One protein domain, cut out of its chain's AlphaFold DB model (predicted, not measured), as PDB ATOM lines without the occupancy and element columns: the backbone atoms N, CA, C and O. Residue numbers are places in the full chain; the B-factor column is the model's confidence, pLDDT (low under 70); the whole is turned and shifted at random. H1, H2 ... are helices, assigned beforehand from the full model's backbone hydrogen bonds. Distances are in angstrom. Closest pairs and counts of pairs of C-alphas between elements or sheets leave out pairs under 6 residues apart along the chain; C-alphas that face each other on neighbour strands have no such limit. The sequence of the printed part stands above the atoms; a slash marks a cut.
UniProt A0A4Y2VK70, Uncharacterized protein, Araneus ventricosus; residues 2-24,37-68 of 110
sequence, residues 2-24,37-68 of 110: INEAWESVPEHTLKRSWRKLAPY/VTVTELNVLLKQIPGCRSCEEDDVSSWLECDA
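What this domain is: This is residues 2 to 24 and 37 to 68 of the 110 residues of an uncharacterized protein of Araneus ventricosus (UniProt A0A4Y2VK70). Four short helices make an open, loose U with an empty middle: H1 and H2 form one side and the base, and H3 and H4 form the other side. H1 and H2 make a thin arm, while H4 begins beside the middle of H3 and runs away from it, so that H3 and H4 are a small crosswise pair near the far end of H2. The printed part has 55 residues with four named helices, in the order H1, H2, H3, H4, and no named strand; the class is all helix. The whole is loose, with a radius of gyration of the C-alphas of 13.8 A and spans of 34 by 28 by 21 A.

Where its parts are: H1 is residues 3 to 7, from C-alpha 3 at (21.822, 30.038, -12.804). H2, the longest helix, is residues 11 to 21 and measures 15.9 A from first to last C-alpha. H3 is residues 39 to 48, 14.8 A. H4 is residues 57 to 64, 10.5 A, and ends with C-alpha 64 at (35.211, 45.350, -4.924).

How they stand to each other: H1 and H2 are joined by a tight link of 3 residues, yet they are apart. H2 and H3 are close but not clearly touching, about perpendicular at 90 degrees; their closest C-alphas, of Leu 21 and Leu 45, are 7.6 A apart. H3 and H4 touch, with the closest C-alphas, of Asn 43 and Glu 57, 5.8 A apart; they are only just about perpendicular, at 71 degrees. H1 is apart from H3 and H4, and H2 is apart from H4. In H1, H2 and H4 every O i to N i+4 pair is within hydrogen-bond range; in H3, 5 of 6 are.

The domain as a whole: The C-alphas of Ser 8 and Asp 58, the two farthest apart, are 34.1 A apart. Residues 7 to 13, of which 11 to 13 belong to H2, and residues 15 to 20 of H2 stand free. Residues 25 to 36 are not printed, and C-alphas 24 and 37 are 13.1 A apart across this cut. The link from H3 to H4 is short. Confidence is under 70 at residues 2, 3 and 24.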
ATOM      1  N   ILE A   2      22.837  30.056 -16.983       64.81
ATOM      2  CA  ILE A   2      23.958  30.159 -16.008       64.81
ATOM      3  C   ILE A   2      23.514  29.828 -14.578       64.81
ATOM      4  O   ILE A   2      24.190  29.068 -13.898       64.81
ATOM      5  N   ASN A   3      22.349  30.319 -14.145       64.38
ATOM      6  CA  ASN A   3      21.822  30.038 -12.804       64.38
ATOM      7  C   ASN A   3      21.604  28.527 -12.559       64.38
ATOM      8  O   ASN A   3      22.081  27.966 -11.583       64.38
ATOM      9  N   GLU A   4      20.994  27.835 -13.524       82.12
ATOM     10  CA  GLU A   4      20.763  26.379 -13.470       82.12
ATOM     11  C   GLU A   4      22.061  25.555 -13.465       82.12
ATOM     12  O   GLU A   4      22.070  24.414 -13.009       82.12
ATOM     13  N   ALA A   5      23.170  26.106 -13.968       82.50
ATOM     14  CA  ALA A   5      24.451  25.412 -13.941       82.50
ATOM     15  C   ALA A   5      25.022  25.360 -12.515       82.50
ATOM     16  O   ALA A   5      25.608  24.344 -12.142       82.50
ATOM     17  N   TRP A   6      24.801  26.400 -11.701       83.94
ATOM     18  CA  TRP A   6      25.236  26.441 -10.300       83.94
ATOM     19  C   TRP A   6      24.466  25.462  -9.410       83.94
ATOM     20  O   TRP A   6      25.075  24.839  -8.547       83.94
ATOM     21  N   GLU A   7      23.178  25.237  -9.688       86.88
ATOM     22  CA  GLU A   7      22.349  24.218  -9.012       86.88
ATOM     23  C   GLU A   7      22.928  22.797  -9.162       86.88
ATOM     24  O   GLU A   7      22.791  21.955  -8.275       86.88
ATOM     25  N   SER A   8      23.611  22.523 -10.278       86.12
ATOM     26  CA  SER A   8      24.226  21.216 -10.544       86.12
ATOM     27  C   SER A   8      25.575  21.008  -9.847       86.12
ATOM     28  O   SER A   8      26.083  19.882  -9.820       86.12
ATOM     29  N   VAL A   9      26.173  22.066  -9.286       90.19
ATOM     30  CA  VAL A   9      27.481  21.995  -8.629       90.19
ATOM     31  C   VAL A   9      27.300  21.541  -7.179       90.19
ATOM     32  O   VAL A   9      26.694  22.252  -6.379       90.19
ATOM     33  N   PRO A  10      27.879  20.395  -6.775       91.44
ATOM     34  CA  PRO A  10      27.790  19.957  -5.390       91.44
ATOM     35  C   PRO A  10      28.471  20.947  -4.440       91.44
ATOM     36  O   PRO A  10      29.614  21.348  -4.663       91.44
ATOM     37  N   GLU A  11      27.820  21.257  -3.320       87.25
ATOM     38  CA  GLU A  11      28.307  22.200  -2.301       87.25
ATOM     39  C   GLU A  11      29.755  21.914  -1.859       87.25
ATOM     40  O   GLU A  11      30.593  22.810  -1.730       87.25
ATOM     41  N   HIS A  12      30.087  20.635  -1.672       85.38
ATOM     42  CA  HIS A  12      31.419  20.221  -1.245       85.38
ATOM     43  C   HIS A  12      32.508  20.547  -2.279       85.38
ATOM     44  O   HIS A  12      33.666  20.718  -1.895       85.38
ATOM     45  N   THR A  13      32.161  20.646  -3.566       91.38
ATOM     46  CA  THR A  13      33.075  21.051  -4.638       91.38
ATOM     47  C   THR A  13      33.467  22.508  -4.458       91.38
ATOM     48  O   THR A  13      34.660  22.805  -4.416       91.38
ATOM     49  N   LEU A  14      32.493  23.398  -4.240       86.62
ATOM     50  CA  LEU A  14      32.744  24.816  -3.953       86.62
ATOM     51  C   LEU A  14      33.551  24.976  -2.666       86.62
ATOM     52  O   LEU A  14      34.616  25.592  -2.679       86.62
ATOM     53  N   LYS A  15      33.135  24.306  -1.583       84.06
ATOM     54  CA  LYS A  15      33.864  24.314  -0.304       84.06
ATOM     55  C   LYS A  15      35.301  23.806  -0.435       84.06
ATOM     56  O   LYS A  15      36.201  24.289   0.247       84.06
ATOM     57  N   ARG A  16      35.556  22.797  -1.272       84.75
ATOM     58  CA  ARG A  16      36.906  22.247  -1.478       84.75
ATOM     59  C   ARG A  16      37.767  23.156  -2.347       84.75
ATOM     60  O   ARG A  16      38.955  23.289  -2.061       84.75
ATOM     61  N   SER A  17      37.188  23.768  -3.374       84.38
ATOM     62  CA  SER A  17      37.867  24.762  -4.208       84.38
ATOM     63  C   SER A  17      38.248  25.989  -3.385       84.38
ATOM     64  O   SER A  17      39.396  26.414  -3.441       84.38
ATOM     65  N   TRP A  18      37.346  26.472  -2.528       83.62
ATOM     66  CA  TRP A  18      37.618  27.606  -1.643       83.62
ATOM     67  C   TRP A  18      38.687  27.290  -0.589       83.62
ATOM     68  O   TRP A  18      39.610  28.073  -0.387       83.62
ATOM     69  N   ARG A  19      38.666  26.077  -0.013       83.12
ATOM     70  CA  ARG A  19      39.729  25.604   0.899       83.12
ATOM     71  C   ARG A  19      41.123  25.579   0.273       83.12
ATOM     72  O   ARG A  19      42.105  25.744   0.986       83.12
ATOM     73  N   LYS A  20      41.235  25.364  -1.042       83.81
ATOM     74  CA  LYS A  20      42.533  25.422  -1.732       83.81
ATOM     75  C   LYS A  20      43.066  26.847  -1.871       83.81
ATOM     76  O   LYS A  20      44.275  27.007  -1.974       83.81
ATOM     77  N   LEU A  21      42.179  27.837  -1.915       80.94
ATOM     78  CA  LEU A  21      42.535  29.243  -2.102       80.94
ATOM     79  C   LEU A  21      42.894  29.925  -0.778       80.94
ATOM     80  O   LEU A  21      43.793  30.758  -0.760       80.94
ATOM     81  N   ALA A  22      42.255  29.536   0.328       72.06
ATOM     82  CA  ALA A  22      42.500  30.123   1.646       72.06
ATOM     83  C   ALA A  22      42.655  29.045   2.743       72.06
ATOM     84  O   ALA A  22      41.732  28.820   3.529       72.06
ATOM     85  N   PRO A  23      43.821  28.369   2.828       71.69
ATOM     86  CA  PRO A  23      44.050  27.281   3.788       71.69
ATOM     87  C   PRO A  23      43.988  27.722   5.260       71.69
ATOM     88  O   PRO A  23      43.703  26.918   6.137       71.69
ATOM     89  N   TYR A  24      44.252  28.999   5.543       62.78
ATOM     90  CA  TYR A  24      44.314  29.560   6.898       62.78
ATOM     91  C   TYR A  24      42.936  29.893   7.498       62.78
ATOM     92  O   TYR A  24      42.854  30.190   8.685       62.78
ATOM     93  N   VAL A  37      37.846  41.635   5.015       77.94
ATOM     94  CA  VAL A  37      39.092  41.318   4.325       77.94
ATOM     95  C   VAL A  37      39.588  42.598   3.663       77.94
ATOM     96  O   VAL A  37      38.824  43.311   3.008       77.94
ATOM     97  N   THR A  38      40.846  42.944   3.892       89.12
ATOM     98  CA  THR A  38      41.414  44.160   3.308       89.12
ATOM     99  C   THR A  38      41.804  43.920   1.848       89.12
ATOM    100  O   THR A  38      42.119  42.796   1.446       89.12
ATOM    101  N   VAL A  39      41.825  44.989   1.043       91.81
ATOM    102  CA  VAL A  39      42.305  44.954  -0.355       91.81
ATOM    103  C   VAL A  39      43.693  44.314  -0.435       91.81
ATOM    104  O   VAL A  39      43.941  43.450  -1.276       91.81
ATOM    105  N   THR A  40      44.581  44.684   0.488       92.56
ATOM    106  CA  THR A  40      45.950  44.170   0.567       92.56
ATOM    107  C   THR A  40      45.987  42.672   0.873       92.56
ATOM    108  O   THR A  40      46.728  41.930   0.225       92.56
ATOM    109  N   GLU A  41      45.172  42.188   1.817       92.94
ATOM    110  CA  GLU A  41      45.084  40.753   2.120       92.94
ATOM    111  C   GLU A  41      44.611  39.951   0.906       92.94
ATOM    112  O   GLU A  41      45.217  38.930   0.575       92.94
ATOM    113  N   LEU A  42      43.585  40.429   0.194       92.81
ATOM    114  CA  LEU A  42      43.116  39.783  -1.033       92.81
ATOM    115  C   LEU A  42      44.163  39.816  -2.148       92.81
ATOM    116  O   LEU A  42      44.376  38.798  -2.812       92.81
ATOM    117  N   ASN A  43      44.852  40.943  -2.341       94.50
ATOM    118  CA  ASN A  43      45.882  41.050  -3.369       94.50
ATOM    119  C   ASN A  43      47.010  40.033  -3.140       94.50
ATOM    120  O   ASN A  43      47.385  39.306  -4.063       94.50
ATOM    121  N   VAL A  44      47.477  39.887  -1.895       94.12
ATOM    122  CA  VAL A  44      48.512  38.904  -1.529       94.12
ATOM    123  C   VAL A  44      48.104  37.478  -1.908       94.12
ATOM    124  O   VAL A  44      48.940  36.718  -2.403       94.12
ATOM    125  N   LEU A  45      46.835  37.108  -1.726       93.19
ATOM    126  CA  LEU A  45      46.328  35.787  -2.111       93.19
ATOM    127  C   LEU A  45      46.285  35.617  -3.626       93.19
ATOM    128  O   LEU A  45      46.719  34.586  -4.143       93.19
ATOM    129  N   LEU A  46      45.830  36.639  -4.351       93.56
ATOM    130  CA  LEU A  46      45.798  36.615  -5.812       93.56
ATOM    131  C   LEU A  46      47.206  36.439  -6.388       93.56
ATOM    132  O   LEU A  46      47.400  35.621  -7.288       93.56
ATOM    133  N   LYS A  47      48.230  37.082  -5.811       93.81
ATOM    134  CA  LYS A  47      49.628  36.904  -6.251       93.81
ATOM    135  C   LYS A  47      50.143  35.456  -6.119       93.81
ATOM    136  O   LYS A  47      51.115  35.096  -6.799       93.81
ATOM    137  N   GLN A  48      49.516  34.623  -5.282       92.38
ATOM    138  CA  GLN A  48      49.852  33.200  -5.131       92.38
ATOM    139  C   GLN A  48      49.232  32.321  -6.229       92.38
ATOM    140  O   GLN A  48      49.737  31.224  -6.482       92.38
ATOM    141  N   ILE A  49      48.188  32.792  -6.918       90.19
ATOM    142  CA  ILE A  49      47.502  32.048  -7.978       90.19
ATOM    143  C   ILE A  49      48.268  32.214  -9.305       90.19
ATOM    144  O   ILE A  49      48.464  33.341  -9.777       90.19
ATOM    145  N   PRO A  50      48.705  31.118  -9.958       92.06
ATOM    146  CA  PRO A  50      49.323  31.194 -11.277       92.06
ATOM    147  C   PRO A  50      48.410  31.910 -12.280       92.06
ATOM    148  O   PRO A  50      47.240  31.568 -12.410       92.06
ATOM    149  N   GLY A  51      48.953  32.900 -12.992       90.00
ATOM    150  CA  GLY A  51      48.197  33.719 -13.948       90.00
ATOM    151  C   GLY A  51      47.538  34.970 -13.357       90.00
ATOM    152  O   GLY A  51      47.176  35.850 -14.122       90.00
ATOM    153  N   CYS A  52      47.465  35.108 -12.029       90.62
ATOM    154  CA  CYS A  52      46.871  36.279 -11.361       90.62
ATOM    155  C   CYS A  52      47.923  37.235 -10.766       90.62
ATOM    156  O   CYS A  52      47.609  38.234 -10.126       90.62
ATOM    157  N   ARG A  53      49.212  36.942 -10.980       90.69
ATOM    158  CA  ARG A  53      50.334  37.687 -10.391       90.69
ATOM    159  C   ARG A  53      50.453  39.130 -10.908       90.69
ATOM    160  O   ARG A  53      51.136  39.930 -10.280       90.69
ATOM    161  N   SER A  54      49.800  39.460 -12.020       92.81
ATOM    162  CA  SER A  54      49.715  40.821 -12.560       92.81
ATOM    163  C   SER A  54      48.591  41.663 -11.952       92.81
ATOM    164  O   SER A  54      48.536  42.839 -12.265       92.81
ATOM    165  N   CYS A  55      47.703  41.086 -11.131       91.88
ATOM    166  CA  CYS A  55      46.622  41.842 -10.497       91.88
ATOM    167  C   CYS A  55      47.187  42.736  -9.400       91.88
ATOM    168  O   CYS A  55      47.759  42.229  -8.429       91.88
ATOM    169  N   GLU A  56      47.059  44.043  -9.552       95.38
ATOM    170  CA  GLU A  56      47.485  45.035  -8.568       95.38
ATOM    171  C   GLU A  56      46.351  45.355  -7.583       95.38
ATOM    172  O   GLU A  56      45.217  44.900  -7.738       95.38
ATOM    173  N   GLU A  57      46.660  46.070  -6.502       94.88
ATOM    174  CA  GLU A  57      45.655  46.438  -5.491       94.88
ATOM    175  C   GLU A  57      44.538  47.309  -6.082       94.88
ATOM    176  O   GLU A  57      43.381  47.171  -5.684       94.88
ATOM    177  N   ASP A  58      44.857  48.126  -7.088       95.81
ATOM    178  CA  ASP A  58      43.881  48.921  -7.841       95.81
ATOM    179  C   ASP A  58      42.872  48.033  -8.588       95.81
ATOM    180  O   ASP A  58      41.678  48.333  -8.591       95.81
ATOM    181  N   ASP A  59      43.312  46.902  -9.158       94.62
ATOM    182  CA  ASP A  59      42.413  45.945  -9.822       94.62
ATOM    183  C   ASP A  59      41.450  45.308  -8.811       94.62
ATOM    184  O   ASP A  59      40.267  45.115  -9.090       94.62
ATOM    185  N   VAL A  60      41.958  44.991  -7.614       93.75
ATOM    186  CA  VAL A  60      41.158  44.431  -6.515       93.75
ATOM    187  C   VAL A  60      40.161  45.461  -5.994       93.75
ATOM    188  O   VAL A  60      39.003  45.118  -5.773       93.75
ATOM    189  N   SER A  61      40.583  46.715  -5.838       94.00
ATOM    190  CA  SER A  61      39.717  47.808  -5.387       94.00
ATOM    191  C   SER A  61      38.604  48.066  -6.397       94.00
ATOM    192  O   SER A  61      37.432  48.036  -6.038       94.00
ATOM    193  N   SER A  62      38.954  48.189  -7.681       93.69
ATOM    194  CA  SER A  62      37.971  48.348  -8.752       93.69
ATOM    195  C   SER A  62      36.987  47.182  -8.805       93.69
ATOM    196  O   SER A  62      35.818  47.410  -9.092       93.69
ATOM    197  N   TRP A  63      37.429  45.948  -8.539       92.94
ATOM    198  CA  TRP A  63      36.543  44.785  -8.493       92.94
ATOM    199  C   TRP A  63      35.573  44.825  -7.307       92.94
ATOM    200  O   TRP A  63      34.395  44.523  -7.488       92.94
ATOM    201  N   LEU A  64      36.048  45.215  -6.122       89.94
ATOM    202  CA  LEU A  64      35.211  45.350  -4.924       89.94
ATOM    203  C   LEU A  64      34.225  46.521  -5.008       89.94
ATOM    204  O   LEU A  64      33.207  46.496  -4.328       89.94
ATOM    205  N   GLU A  65      34.529  47.528  -5.823       89.62
ATOM    206  CA  GLU A  65      33.692  48.715  -6.022       89.62
ATOM    207  C   GLU A  65      32.862  48.658  -7.319       89.62
ATOM    208  O   GLU A  65      32.164  49.619  -7.636       89.62
ATOM    209  N   CYS A  66      32.906  47.554  -8.080       88.62
ATOM    210  CA  CYS A  66      32.223  47.434  -9.380       88.62
ATOM    211  C   CYS A  66      30.719  47.744  -9.317       88.62
ATOM    212  O   CYS A  66      30.149  48.215 -10.299       88.62
ATOM    213  N   ASP A  67      30.086  47.453  -8.186       86.44
ATOM    214  CA  ASP A  67      28.664  47.630  -7.910       86.44
ATOM    215  C   ASP A  67      28.396  48.685  -6.824       86.44
ATOM    216  O   ASP A  67      27.256  48.834  -6.390       86.44
ATOM    217  N   ALA A  68      29.406  49.466  -6.416       83.06
ATOM    218  CA  ALA A  68      29.250  50.487  -5.376       83.06
ATOM    219  C   ALA A  68      28.185  51.543  -5.730       83.06
ATOM    220  O   ALA A  68      27.496  52.053  -4.846       83.06
TER     221      ALA A  68